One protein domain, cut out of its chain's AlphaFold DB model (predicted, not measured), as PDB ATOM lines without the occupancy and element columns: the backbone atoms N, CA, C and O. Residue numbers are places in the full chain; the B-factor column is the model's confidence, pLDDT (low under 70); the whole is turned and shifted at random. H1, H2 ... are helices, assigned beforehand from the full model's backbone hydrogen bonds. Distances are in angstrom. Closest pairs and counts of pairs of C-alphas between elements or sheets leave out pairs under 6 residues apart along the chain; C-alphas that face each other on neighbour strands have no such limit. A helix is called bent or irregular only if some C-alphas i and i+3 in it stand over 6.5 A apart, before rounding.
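This is residues 23 to 88 of the 226 residues of the protein "ABHD3" of Bugula neritina (UniProt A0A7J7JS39). Three separate helices are strung on long links, with no helix packed on another: the long H1 lies lengthwise at one end of the longest axis, the short H2 sits at the other end, and H3 is set off to one side. From H2 the chain folds back along residues 61 to 76 toward H1 before it reaches H3, and residues 23 to 31 of H1 stick out free. The printed part has 66 residues with three named helices, in the order H1, H2, H3, and no named strand; the class is all helix. It is only just loose, close to extended, with a radius of gyration of the C-alphas of 16.1 A, and its outline is only just flat, spanning 51 by 30 by 16 A.

Find C-alpha 23 at (-2.394, -16.445, -71.217); from there H1, residues 23 to 40, runs 24.4 A to C-alpha 40 at (3.142, -6.906, -49.434). H1 is neither bent nor irregular, but only just: C-alphas 37 and 40 are 6.1 A apart. Look next for H2, residues 52 to 60, which is 12.0 A long. H3, residues 77 to 87, runs 15.3 A and ends with C-alpha 87 at (-7.296, 11.289, -53.730).

Start from H1, which touches no helix: it is apart from H2 and from H3, with no C-alpha of either within 8 A of it. H2 and H3 are apart as well. In H1, H2 and H3 you will find every O i to N i+4 pair within hydrogen-bond range.

Measure from Lys 23 to Val 52, whose C-alphas are the two farthest apart, at 51.9 A. Without residues 23 to 31, the body spans 38 by 28 by 16 A. Both links are long, with 11 residues from H1 to H2 and 16 from H2 to H3. The printed part has no cut; its mean pLDDT is 85.3, and no printed residue is under 70.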
ATOM      1  N   LYS A  23      -2.977 -15.424 -72.108       89.44
ATOM      2  CA  LYS A  23      -2.394 -16.445 -71.217       89.44
ATOM      3  C   LYS A  23      -1.258 -15.868 -70.366       89.44
ATOM      4  O   LYS A  23      -1.224 -16.099 -69.157       89.44
ATOM      5  N   ILE A  24      -0.370 -15.077 -70.974       91.94
ATOM      6  CA  ILE A  24       0.714 -14.376 -70.267       91.94
ATOM      7  C   ILE A  24       0.135 -13.372 -69.264       91.94
ATOM      8  O   ILE A  24       0.533 -13.380 -68.104       91.94
ATOM      9  N   SER A  25      -0.836 -12.550 -69.673       91.50
ATOM     10  CA  SER A  25      -1.455 -11.540 -68.803       91.50
ATOM     11  C   SER A  25      -2.115 -12.153 -67.562       91.50
ATOM     12  O   SER A  25      -1.868 -11.694 -66.443       91.50
ATOM     13  N   LEU A  26      -2.884 -13.236 -67.727       91.94
ATOM     14  CA  LEU A  26      -3.487 -13.960 -66.604       91.94
ATOM     15  C   LEU A  26      -2.429 -14.565 -65.680       91.94
ATOM     16  O   LEU A  26      -2.545 -14.460 -64.460       91.94
ATOM     17  N   SER A  27      -1.376 -15.151 -66.254       91.69
ATOM     18  CA  SER A  27      -0.280 -15.751 -65.486       91.69
ATOM     19  C   SER A  27       0.460 -14.697 -64.660       91.69
ATOM     20  O   SER A  27       0.624 -14.862 -63.453       91.69
ATOM     21  N   CYS A  28       0.832 -13.569 -65.273       92.44
ATOM     22  CA  CYS A  28       1.458 -12.439 -64.587       92.44
ATOM     23  C   CYS A  28       0.555 -11.862 -63.490       92.44
ATOM     24  O   CYS A  28       1.034 -11.574 -62.395       92.44
ATOM     25  N   SER A  29      -0.751 -11.740 -63.748       90.38
ATOM     26  CA  SER A  29      -1.723 -11.243 -62.765       90.38
ATOM     27  C   SER A  29      -1.858 -12.183 -61.569       90.38
ATOM     28  O   SER A  29      -1.887 -11.724 -60.429       90.38
ATOM     29  N   MET A  30      -1.876 -13.499 -61.802       93.06
ATOM     30  CA  MET A  30      -1.910 -14.506 -60.739       93.06
ATOM     31  C   MET A  30      -0.629 -14.463 -59.896       93.06
ATOM     32  O   MET A  30      -0.700 -14.419 -58.667       93.06
ATOM     33  N   VAL A  31       0.545 -14.408 -60.536       93.25
ATOM     34  CA  VAL A  31       1.840 -14.274 -59.845       93.25
ATOM     35  C   VAL A  31       1.884 -12.985 -59.027       93.25
ATOM     36  O   VAL A  31       2.286 -13.014 -57.864       93.25
ATOM     37  N   PHE A  32       1.421 -11.868 -59.591       90.00
ATOM     38  CA  PHE A  32       1.342 -10.593 -58.887       90.00
ATOM     39  C   PHE A  32       0.381 -10.653 -57.698       90.00
ATOM     40  O   PHE A  32       0.739 -10.194 -56.619       90.00
ATOM     41  N   ALA A  33      -0.800 -11.260 -57.843       89.56
ATOM     42  CA  ALA A  33      -1.764 -11.407 -56.755       89.56
ATOM     43  C   ALA A  33      -1.202 -12.247 -55.596       89.56
ATOM     44  O   ALA A  33      -1.345 -11.878 -54.428       89.56
ATOM     45  N   VAL A  34      -0.508 -13.345 -55.912       91.06
ATOM     46  CA  VAL A  34       0.195 -14.186 -54.930       91.06
ATOM     47  C   VAL A  34       1.310 -13.383 -54.254       91.06
ATOM     48  O   VAL A  34       1.367 -13.313 -53.026       91.06
ATOM     49  N   TYR A  35       2.163 -12.717 -55.033       90.19
ATOM     50  CA  TYR A  35       3.224 -11.855 -54.512       90.19
ATOM     51  C   TYR A  35       2.670 -10.765 -53.587       90.19
ATOM     52  O   TYR A  35       3.134 -10.617 -52.458       90.19
ATOM     53  N   TYR A  36       1.634 -10.049 -54.015       88.38
ATOM     54  CA  TYR A  36       1.002  -8.978 -53.258       88.38
ATOM     55  C   TYR A  36       0.427  -9.503 -51.932       88.38
ATOM     56  O   TYR A  36       0.773  -8.994 -50.864       88.38
ATOM     57  N   LYS A  37      -0.330 -10.607 -51.965       87.12
ATOM     58  CA  LYS A  37      -0.924 -11.210 -50.763       87.12
ATOM     59  C   LYS A  37       0.115 -11.698 -49.746       87.12
ATOM     60  O   LYS A  37      -0.108 -11.557 -48.547       87.12
ATOM     61  N   TYR A  38       1.231 -12.283 -50.191       88.81
ATOM     62  CA  TYR A  38       2.201 -12.918 -49.283       88.81
ATOM     63  C   TYR A  38       3.418 -12.051 -48.934       88.81
ATOM     64  O   TYR A  38       3.991 -12.212 -47.854       88.81
ATOM     65  N   LYS A  39       3.844 -11.140 -49.815       87.12
ATOM     66  CA  LYS A  39       5.013 -10.272 -49.586       87.12
ATOM     67  C   LYS A  39       4.637  -8.856 -49.168       87.12
ATOM     68  O   LYS A  39       5.365  -8.301 -48.343       87.12
ATOM     69  N   ILE A  40       3.549  -8.295 -49.702       85.81
ATOM     70  CA  ILE A  40       3.142  -6.906 -49.434       85.81
ATOM     71  C   ILE A  40       2.174  -6.839 -48.247       85.81
ATOM     72  O   ILE A  40       2.421  -6.070 -47.321       85.81
ATOM     73  N   CYS A  41       1.127  -7.671 -48.219       87.56
ATOM     74  CA  CYS A  41       0.123  -7.671 -47.148       87.56
ATOM     75  C   CYS A  41       0.645  -8.323 -45.855       87.56
ATOM     76  O   CYS A  41       0.342  -9.479 -45.538       87.56
ATOM     77  N   LYS A  42       1.447  -7.579 -45.092       88.00
ATOM     78  CA  LYS A  42       2.004  -8.020 -43.808       88.00
ATOM     79  C   LYS A  42       1.307  -7.324 -42.636       88.00
ATOM     80  O   LYS A  42       0.892  -6.174 -42.774       88.00
ATOM     81  N   PRO A  43       1.162  -8.005 -41.487       87.00
ATOM     82  CA  PRO A  43       0.772  -7.326 -40.261       87.00
ATOM     83  C   PRO A  43       1.896  -6.377 -39.809       87.00
ATOM     84  O   PRO A  43       3.069  -6.628 -40.124       87.00
ATOM     85  N   PRO A  44       1.570  -5.300 -39.080       87.56
ATOM     86  CA  PRO A  44       2.581  -4.423 -38.510       87.56
ATOM     87  C   PRO A  44       3.438  -5.178 -37.482       87.56
ATOM     88  O   PRO A  44       2.981  -6.091 -36.794       87.56
ATOM     89  N   GLN A  45       4.715  -4.805 -37.387       86.94
ATOM     90  CA  GLN A  45       5.620  -5.344 -36.373       86.94
ATOM     91  C   GLN A  45       5.536  -4.488 -35.108       86.94
ATOM     92  O   GLN A  45       5.732  -3.277 -35.162       86.94
ATOM     93  N   LEU A  46       5.252  -5.122 -33.968       84.88
ATOM     94  CA  LEU A  46       5.144  -4.445 -32.678       84.88
ATOM     95  C   LEU A  46       6.464  -4.539 -31.908       84.88
ATOM     96  O   LEU A  46       6.864  -5.624 -31.482       84.88
ATOM     97  N   PHE A  47       7.097  -3.391 -31.681       86.56
ATOM     98  CA  PHE A  47       8.278  -3.246 -30.830       86.56
ATOM     99  C   PHE A  47       7.854  -2.631 -29.489       86.56
ATOM    100  O   PHE A  47       7.801  -1.416 -29.340       86.56
ATOM    101  N   CYS A  48       7.484  -3.476 -28.525       82.94
ATOM    102  CA  CYS A  48       7.066  -3.062 -27.182       82.94
ATOM    103  C   CYS A  48       7.483  -4.094 -26.120       82.94
ATOM    104  O   CYS A  48       7.850  -5.225 -26.460       82.94
ATOM    105  N   GLN A  49       7.437  -3.716 -24.835       82.38
ATOM    106  CA  GLN A  49       7.678  -4.652 -23.729       82.38
ATOM    107  C   GLN A  49       6.683  -5.825 -23.776       82.38
ATOM    108  O   GLN A  49       5.521  -5.668 -24.157       82.38
ATOM    109  N   LYS A  50       7.167  -7.026 -23.440       73.25
ATOM    110  CA  LYS A  50       6.556  -8.288 -23.883       73.25
ATOM    111  C   LYS A  50       5.214  -8.630 -23.231       73.25
ATOM    112  O   LYS A  50       4.458  -9.376 -23.851       73.25
ATOM    113  N   ASP A  51       4.886  -8.086 -22.062       78.38
ATOM    114  CA  ASP A  51       3.898  -8.753 -21.207       78.38
ATOM    115  C   ASP A  51       2.501  -8.124 -21.218       78.38
ATOM    116  O   ASP A  51       1.561  -8.740 -21.723       78.38
ATOM    117  N   VAL A  52       2.327  -6.915 -20.681       87.94
ATOM    118  CA  VAL A  52       0.983  -6.338 -20.467       87.94
ATOM    119  C   VAL A  52       0.528  -5.506 -21.661       87.94
ATOM    120  O   VAL A  52      -0.520  -5.768 -22.253       87.94
ATOM    121  N   PHE A  53       1.345  -4.538 -22.072       86.25
ATOM    122  CA  PHE A  53       0.981  -3.596 -23.129       86.25
ATOM    123  C   PHE A  53       0.792  -4.279 -24.488       86.25
ATOM    124  O   PHE A  53      -0.138  -3.968 -25.225       86.25
ATOM    125  N   ARG A  54       1.616  -5.286 -24.800       87.44
ATOM    126  CA  ARG A  54       1.465  -6.056 -26.038       87.44
ATOM    127  C   ARG A  54       0.139  -6.818 -26.098       87.44
ATOM    128  O   ARG A  54      -0.484  -6.850 -27.157       87.44
ATOM    129  N   LYS A  55      -0.291  -7.423 -24.983       88.19
ATOM    130  CA  LYS A  55      -1.596  -8.099 -24.893       88.19
ATOM    131  C   LYS A  55      -2.728  -7.094 -25.054       88.19
ATOM    132  O   LYS A  55      -3.636  -7.342 -25.833       88.19
ATOM    133  N   PHE A  56      -2.619  -5.938 -24.400       89.75
ATOM    134  CA  PHE A  56      -3.574  -4.846 -24.567       89.75
ATOM    135  C   PHE A  56      -3.713  -4.422 -26.036       89.75
ATOM    136  O   PHE A  56      -4.826  -4.386 -26.547       89.75
ATOM    137  N   LEU A  57      -2.605  -4.179 -26.747       89.00
ATOM    138  CA  LEU A  57      -2.651  -3.836 -28.173       89.00
ATOM    139  C   LEU A  57      -3.327  -4.938 -28.998       89.00
ATOM    140  O   LEU A  57      -4.222  -4.648 -29.785       89.00
ATOM    141  N   ALA A  58      -2.958  -6.200 -28.773       85.62
ATOM    142  CA  ALA A  58      -3.530  -7.321 -29.511       85.62
ATOM    143  C   ALA A  58      -5.039  -7.513 -29.257       85.62
ATOM    144  O   ALA A  58      -5.754  -7.939 -30.160       85.62
ATOM    145  N   THR A  59      -5.525  -7.210 -28.051       88.38
ATOM    146  CA  THR A  59      -6.934  -7.395 -27.670       88.38
ATOM    147  C   THR A  59      -7.798  -6.179 -27.998       88.38
ATOM    148  O   THR A  59      -8.917  -6.334 -28.482       88.38
ATOM    149  N   CYS A  60      -7.302  -4.971 -27.741       89.12
ATOM    150  CA  CYS A  60      -8.088  -3.738 -27.806       89.12
ATOM    151  C   CYS A  60      -7.847  -2.929 -29.086       89.12
ATOM    152  O   CYS A  60      -8.634  -2.034 -29.392       89.12
ATOM    153  N   VAL A  61      -6.786  -3.224 -29.844       88.75
ATOM    154  CA  VAL A  61      -6.406  -2.483 -31.055       88.75
ATOM    155  C   VAL A  61      -6.282  -3.457 -32.234       88.75
ATOM    156  O   VAL A  61      -5.172  -3.874 -32.574       88.75
ATOM    157  N   PRO A  62      -7.398  -3.823 -32.899       85.69
ATOM    158  CA  PRO A  62      -7.394  -4.788 -34.007       85.69
ATOM    159  C   PRO A  62      -6.422  -4.417 -35.136       85.69
ATOM    160  O   PRO A  62      -5.721  -5.268 -35.682       85.69
ATOM    161  N   THR A  63      -6.265  -3.119 -35.402       86.81
ATOM    162  CA  THR A  63      -5.329  -2.592 -36.407       86.81
ATOM    163  C   THR A  63      -3.858  -2.913 -36.115       86.81
ATOM    164  O   THR A  63      -3.033  -2.840 -37.022       86.81
ATOM    165  N   SER A  64      -3.511  -3.294 -34.881       85.19
ATOM    166  CA  SER A  64      -2.154  -3.707 -34.495       85.19
ATOM    167  C   SER A  64      -1.803  -5.143 -34.904       85.19
ATOM    168  O   SER A  64      -0.634  -5.524 -34.870       85.19
ATOM    169  N   VAL A  65      -2.798  -5.943 -35.296       85.56
ATOM    170  CA  VAL A  65      -2.628  -7.346 -35.712       85.56
ATOM    171  C   VAL A  65      -3.146  -7.614 -37.126       85.56
ATOM    172  O   VAL A  65      -2.736  -8.588 -37.761       85.56
ATOM    173  N   GLU A  66      -4.019  -6.751 -37.645       88.19
ATOM    174  CA  GLU A  66      -4.548  -6.836 -39.004       88.19
ATOM    175  C   GLU A  66      -3.457  -6.664 -40.072       88.19
ATOM    176  O   GLU A  66      -2.484  -5.923 -39.920       88.19
ATOM    177  N   ARG A  67      -3.625  -7.357 -41.205       87.50
ATOM    178  CA  ARG A  67      -2.731  -7.202 -42.357       87.50
ATOM    179  C   ARG A  67      -2.993  -5.861 -43.031       87.50
ATOM    180  O   ARG A  67      -4.087  -5.633 -43.542       87.50
ATOM    181  N   PHE A  68      -1.965  -5.025 -43.124       85.62
ATOM    182  CA  PHE A  68      -2.046  -3.802 -43.910       85.62
ATOM    183  C   PHE A  68      -1.989  -4.140 -45.404       85.62
ATOM    184  O   PHE A  68      -1.028  -4.753 -45.868       85.62
ATOM    185  N   SER A  69      -3.018  -3.749 -46.159       86.31
ATOM    186  CA  SER A  69      -3.113  -3.977 -47.606       86.31
ATOM    187  C   SER A  69      -3.075  -2.635 -48.349       86.31
ATOM    188  O   SER A  69      -4.120  -2.011 -48.534       86.31
ATOM    189  N   PRO A  70      -1.890  -2.144 -48.753       81.75
ATOM    190  CA  PRO A  70      -1.766  -0.848 -49.423       81.75
ATOM    191  C   PRO A  70      -2.351  -0.873 -50.833       81.75
ATOM    192  O   PRO A  70      -2.267  -1.892 -51.501       81.75
ATOM    193  N   PHE A  71      -2.863   0.242 -51.355       81.75
ATOM    194  CA  PHE A  71      -3.440   0.284 -52.705       81.75
ATOM    195  C   PHE A  71      -2.509  -0.345 -53.764       81.75
ATOM    196  O   PHE A  71      -1.366   0.077 -53.926       81.75
ATOM    197  N   PHE A  72      -2.980  -1.374 -54.473       78.31
ATOM    198  CA  PHE A  72      -2.128  -2.260 -55.283       78.31
ATOM    199  C   PHE A  72      -1.392  -1.565 -56.442       78.31
ATOM    200  O   PHE A  72      -0.400  -2.097 -56.929       78.31
ATOM    201  N   MET A  73      -1.841  -0.375 -56.857       73.44
ATOM    202  CA  MET A  73      -1.184   0.435 -57.894       73.44
ATOM    203  C   MET A  73      -0.112   1.390 -57.347       73.44
ATOM    204  O   MET A  73       0.542   2.091 -58.114       73.44
ATOM    205  N   THR A  74       0.079   1.450 -56.026       74.69
ATOM    206  CA  THR A  74       1.109   2.294 -55.411       74.69
ATOM    207  C   THR A  74       2.381   1.496 -55.147       74.69
ATOM    208  O   THR A  74       2.511   0.787 -54.146       74.69
ATOM    209  N   PHE A  75       3.349   1.616 -56.051       71.88
ATOM    210  CA  PHE A  75       4.677   1.046 -55.850       71.88
ATOM    211  C   PHE A  75       5.499   1.978 -54.947       71.88
ATOM    212  O   PHE A  75       5.923   3.054 -55.361       71.88
ATOM    213  N   GLY A  76       5.701   1.565 -53.695       73.69
ATOM    214  CA  GLY A  76       6.498   2.300 -52.709       73.69
ATOM    215  C   GLY A  76       5.690   3.207 -51.775       73.69
ATOM    216  O   GLY A  76       4.545   3.577 -52.036       73.69
ATOM    217  N   THR A  77       6.307   3.556 -50.646       77.19
ATOM    218  CA  THR A  77       5.689   4.331 -49.556       77.19
ATOM    219  C   THR A  77       5.444   5.790 -49.938       77.19
ATOM    220  O   THR A  77       4.408   6.350 -49.595       77.19
ATOM    221  N   THR A  78       6.345   6.404 -50.707       82.56
ATOM    222  CA  THR A  78       6.221   7.806 -51.137       82.56
ATOM    223  C   THR A  78       4.997   8.029 -52.020       82.56
ATOM    224  O   THR A  78       4.242   8.977 -51.804       82.56
ATOM    225  N   LEU A  79       4.751   7.131 -52.981       81.31
ATOM    226  CA  LEU A  79       3.615   7.260 -53.892       81.31
ATOM    227  C   LEU A  79       2.282   7.087 -53.152       81.31
ATOM    228  O   LEU A  79       1.334   7.801 -53.457       81.31
ATOM    229  N   GLN A  80       2.217   6.217 -52.136       82.25
ATOM    230  CA  GLN A  80       1.043   6.093 -51.258       82.25
ATOM    231  C   GLN A  80       0.717   7.399 -50.542       82.25
ATOM    232  O   GLN A  80      -0.451   7.777 -50.464       82.25
ATOM    233  N   THR A  81       1.736   8.098 -50.043       81.81
ATOM    234  CA  THR A  81       1.558   9.386 -49.369       81.81
ATOM    235  C   THR A  81       1.045  10.451 -50.333       81.81
ATOM    236  O   THR A  81       0.068  11.128 -50.020       81.81
ATOM    237  N   VAL A  82       1.646  10.564 -51.524       83.69
ATOM    238  CA  VAL A  82       1.234  11.545 -52.545       83.69
ATOM    239  C   VAL A  82      -0.185  11.265 -53.028       83.69
ATOM    240  O   VAL A  82      -1.044  12.141 -52.983       83.69
ATOM    241  N   ILE A  83      -0.459  10.023 -53.431       83.62
ATOM    242  CA  ILE A  83      -1.781   9.602 -53.897       83.62
ATOM    243  C   ILE A  83      -2.823   9.768 -52.786       83.62
ATOM    244  O   ILE A  83      -3.931  10.225 -53.049       83.62
ATOM    245  N   GLY A  84      -2.467   9.475 -51.534       78.62
ATOM    246  CA  GLY A  84      -3.316   9.747 -50.379       78.62
ATOM    247  C   GLY A  84      -3.620  11.236 -50.203       78.62
ATOM    248  O   GLY A  84      -4.755  11.579 -49.899       78.62
ATOM    249  N   GLY A  85      -2.653  12.126 -50.424       78.25
ATOM    250  CA  GLY A  85      -2.877  13.573 -50.374       78.25
ATOM    251  C   GLY A  85      -3.826  14.079 -51.465       78.25
ATOM    252  O   GLY A  85      -4.656  14.937 -51.189       78.25
ATOM    253  N   VAL A  86      -3.739  13.518 -52.676       80.69
ATOM    254  CA  VAL A  86      -4.528  13.962 -53.841       80.69
ATOM    255  C   VAL A  86      -5.920  13.328 -53.892       80.69
ATOM    256  O   VAL A  86      -6.886  13.995 -54.246       80.69
ATOM    257  N   MET A  87      -6.045  12.040 -53.559       82.38
ATOM    258  CA  MET A  87      -7.296  11.289 -53.730       82.38
ATOM    259  C   MET A  87      -8.167  11.234 -52.474       82.38
ATOM    260  O   MET A  87      -9.304  10.761 -52.549       82.38
ATOM    261  N   ARG A  88      -7.666  11.647 -51.300       83.31
ATOM    262  CA  ARG A  88      -8.494  11.637 -50.088       83.31
ATOM    263  C   ARG A  88      -9.646  12.613 -50.246       83.31
ATOM    264  O   ARG A  88      -9.458  13.789 -50.540       83.31
TER     265      ARG A  88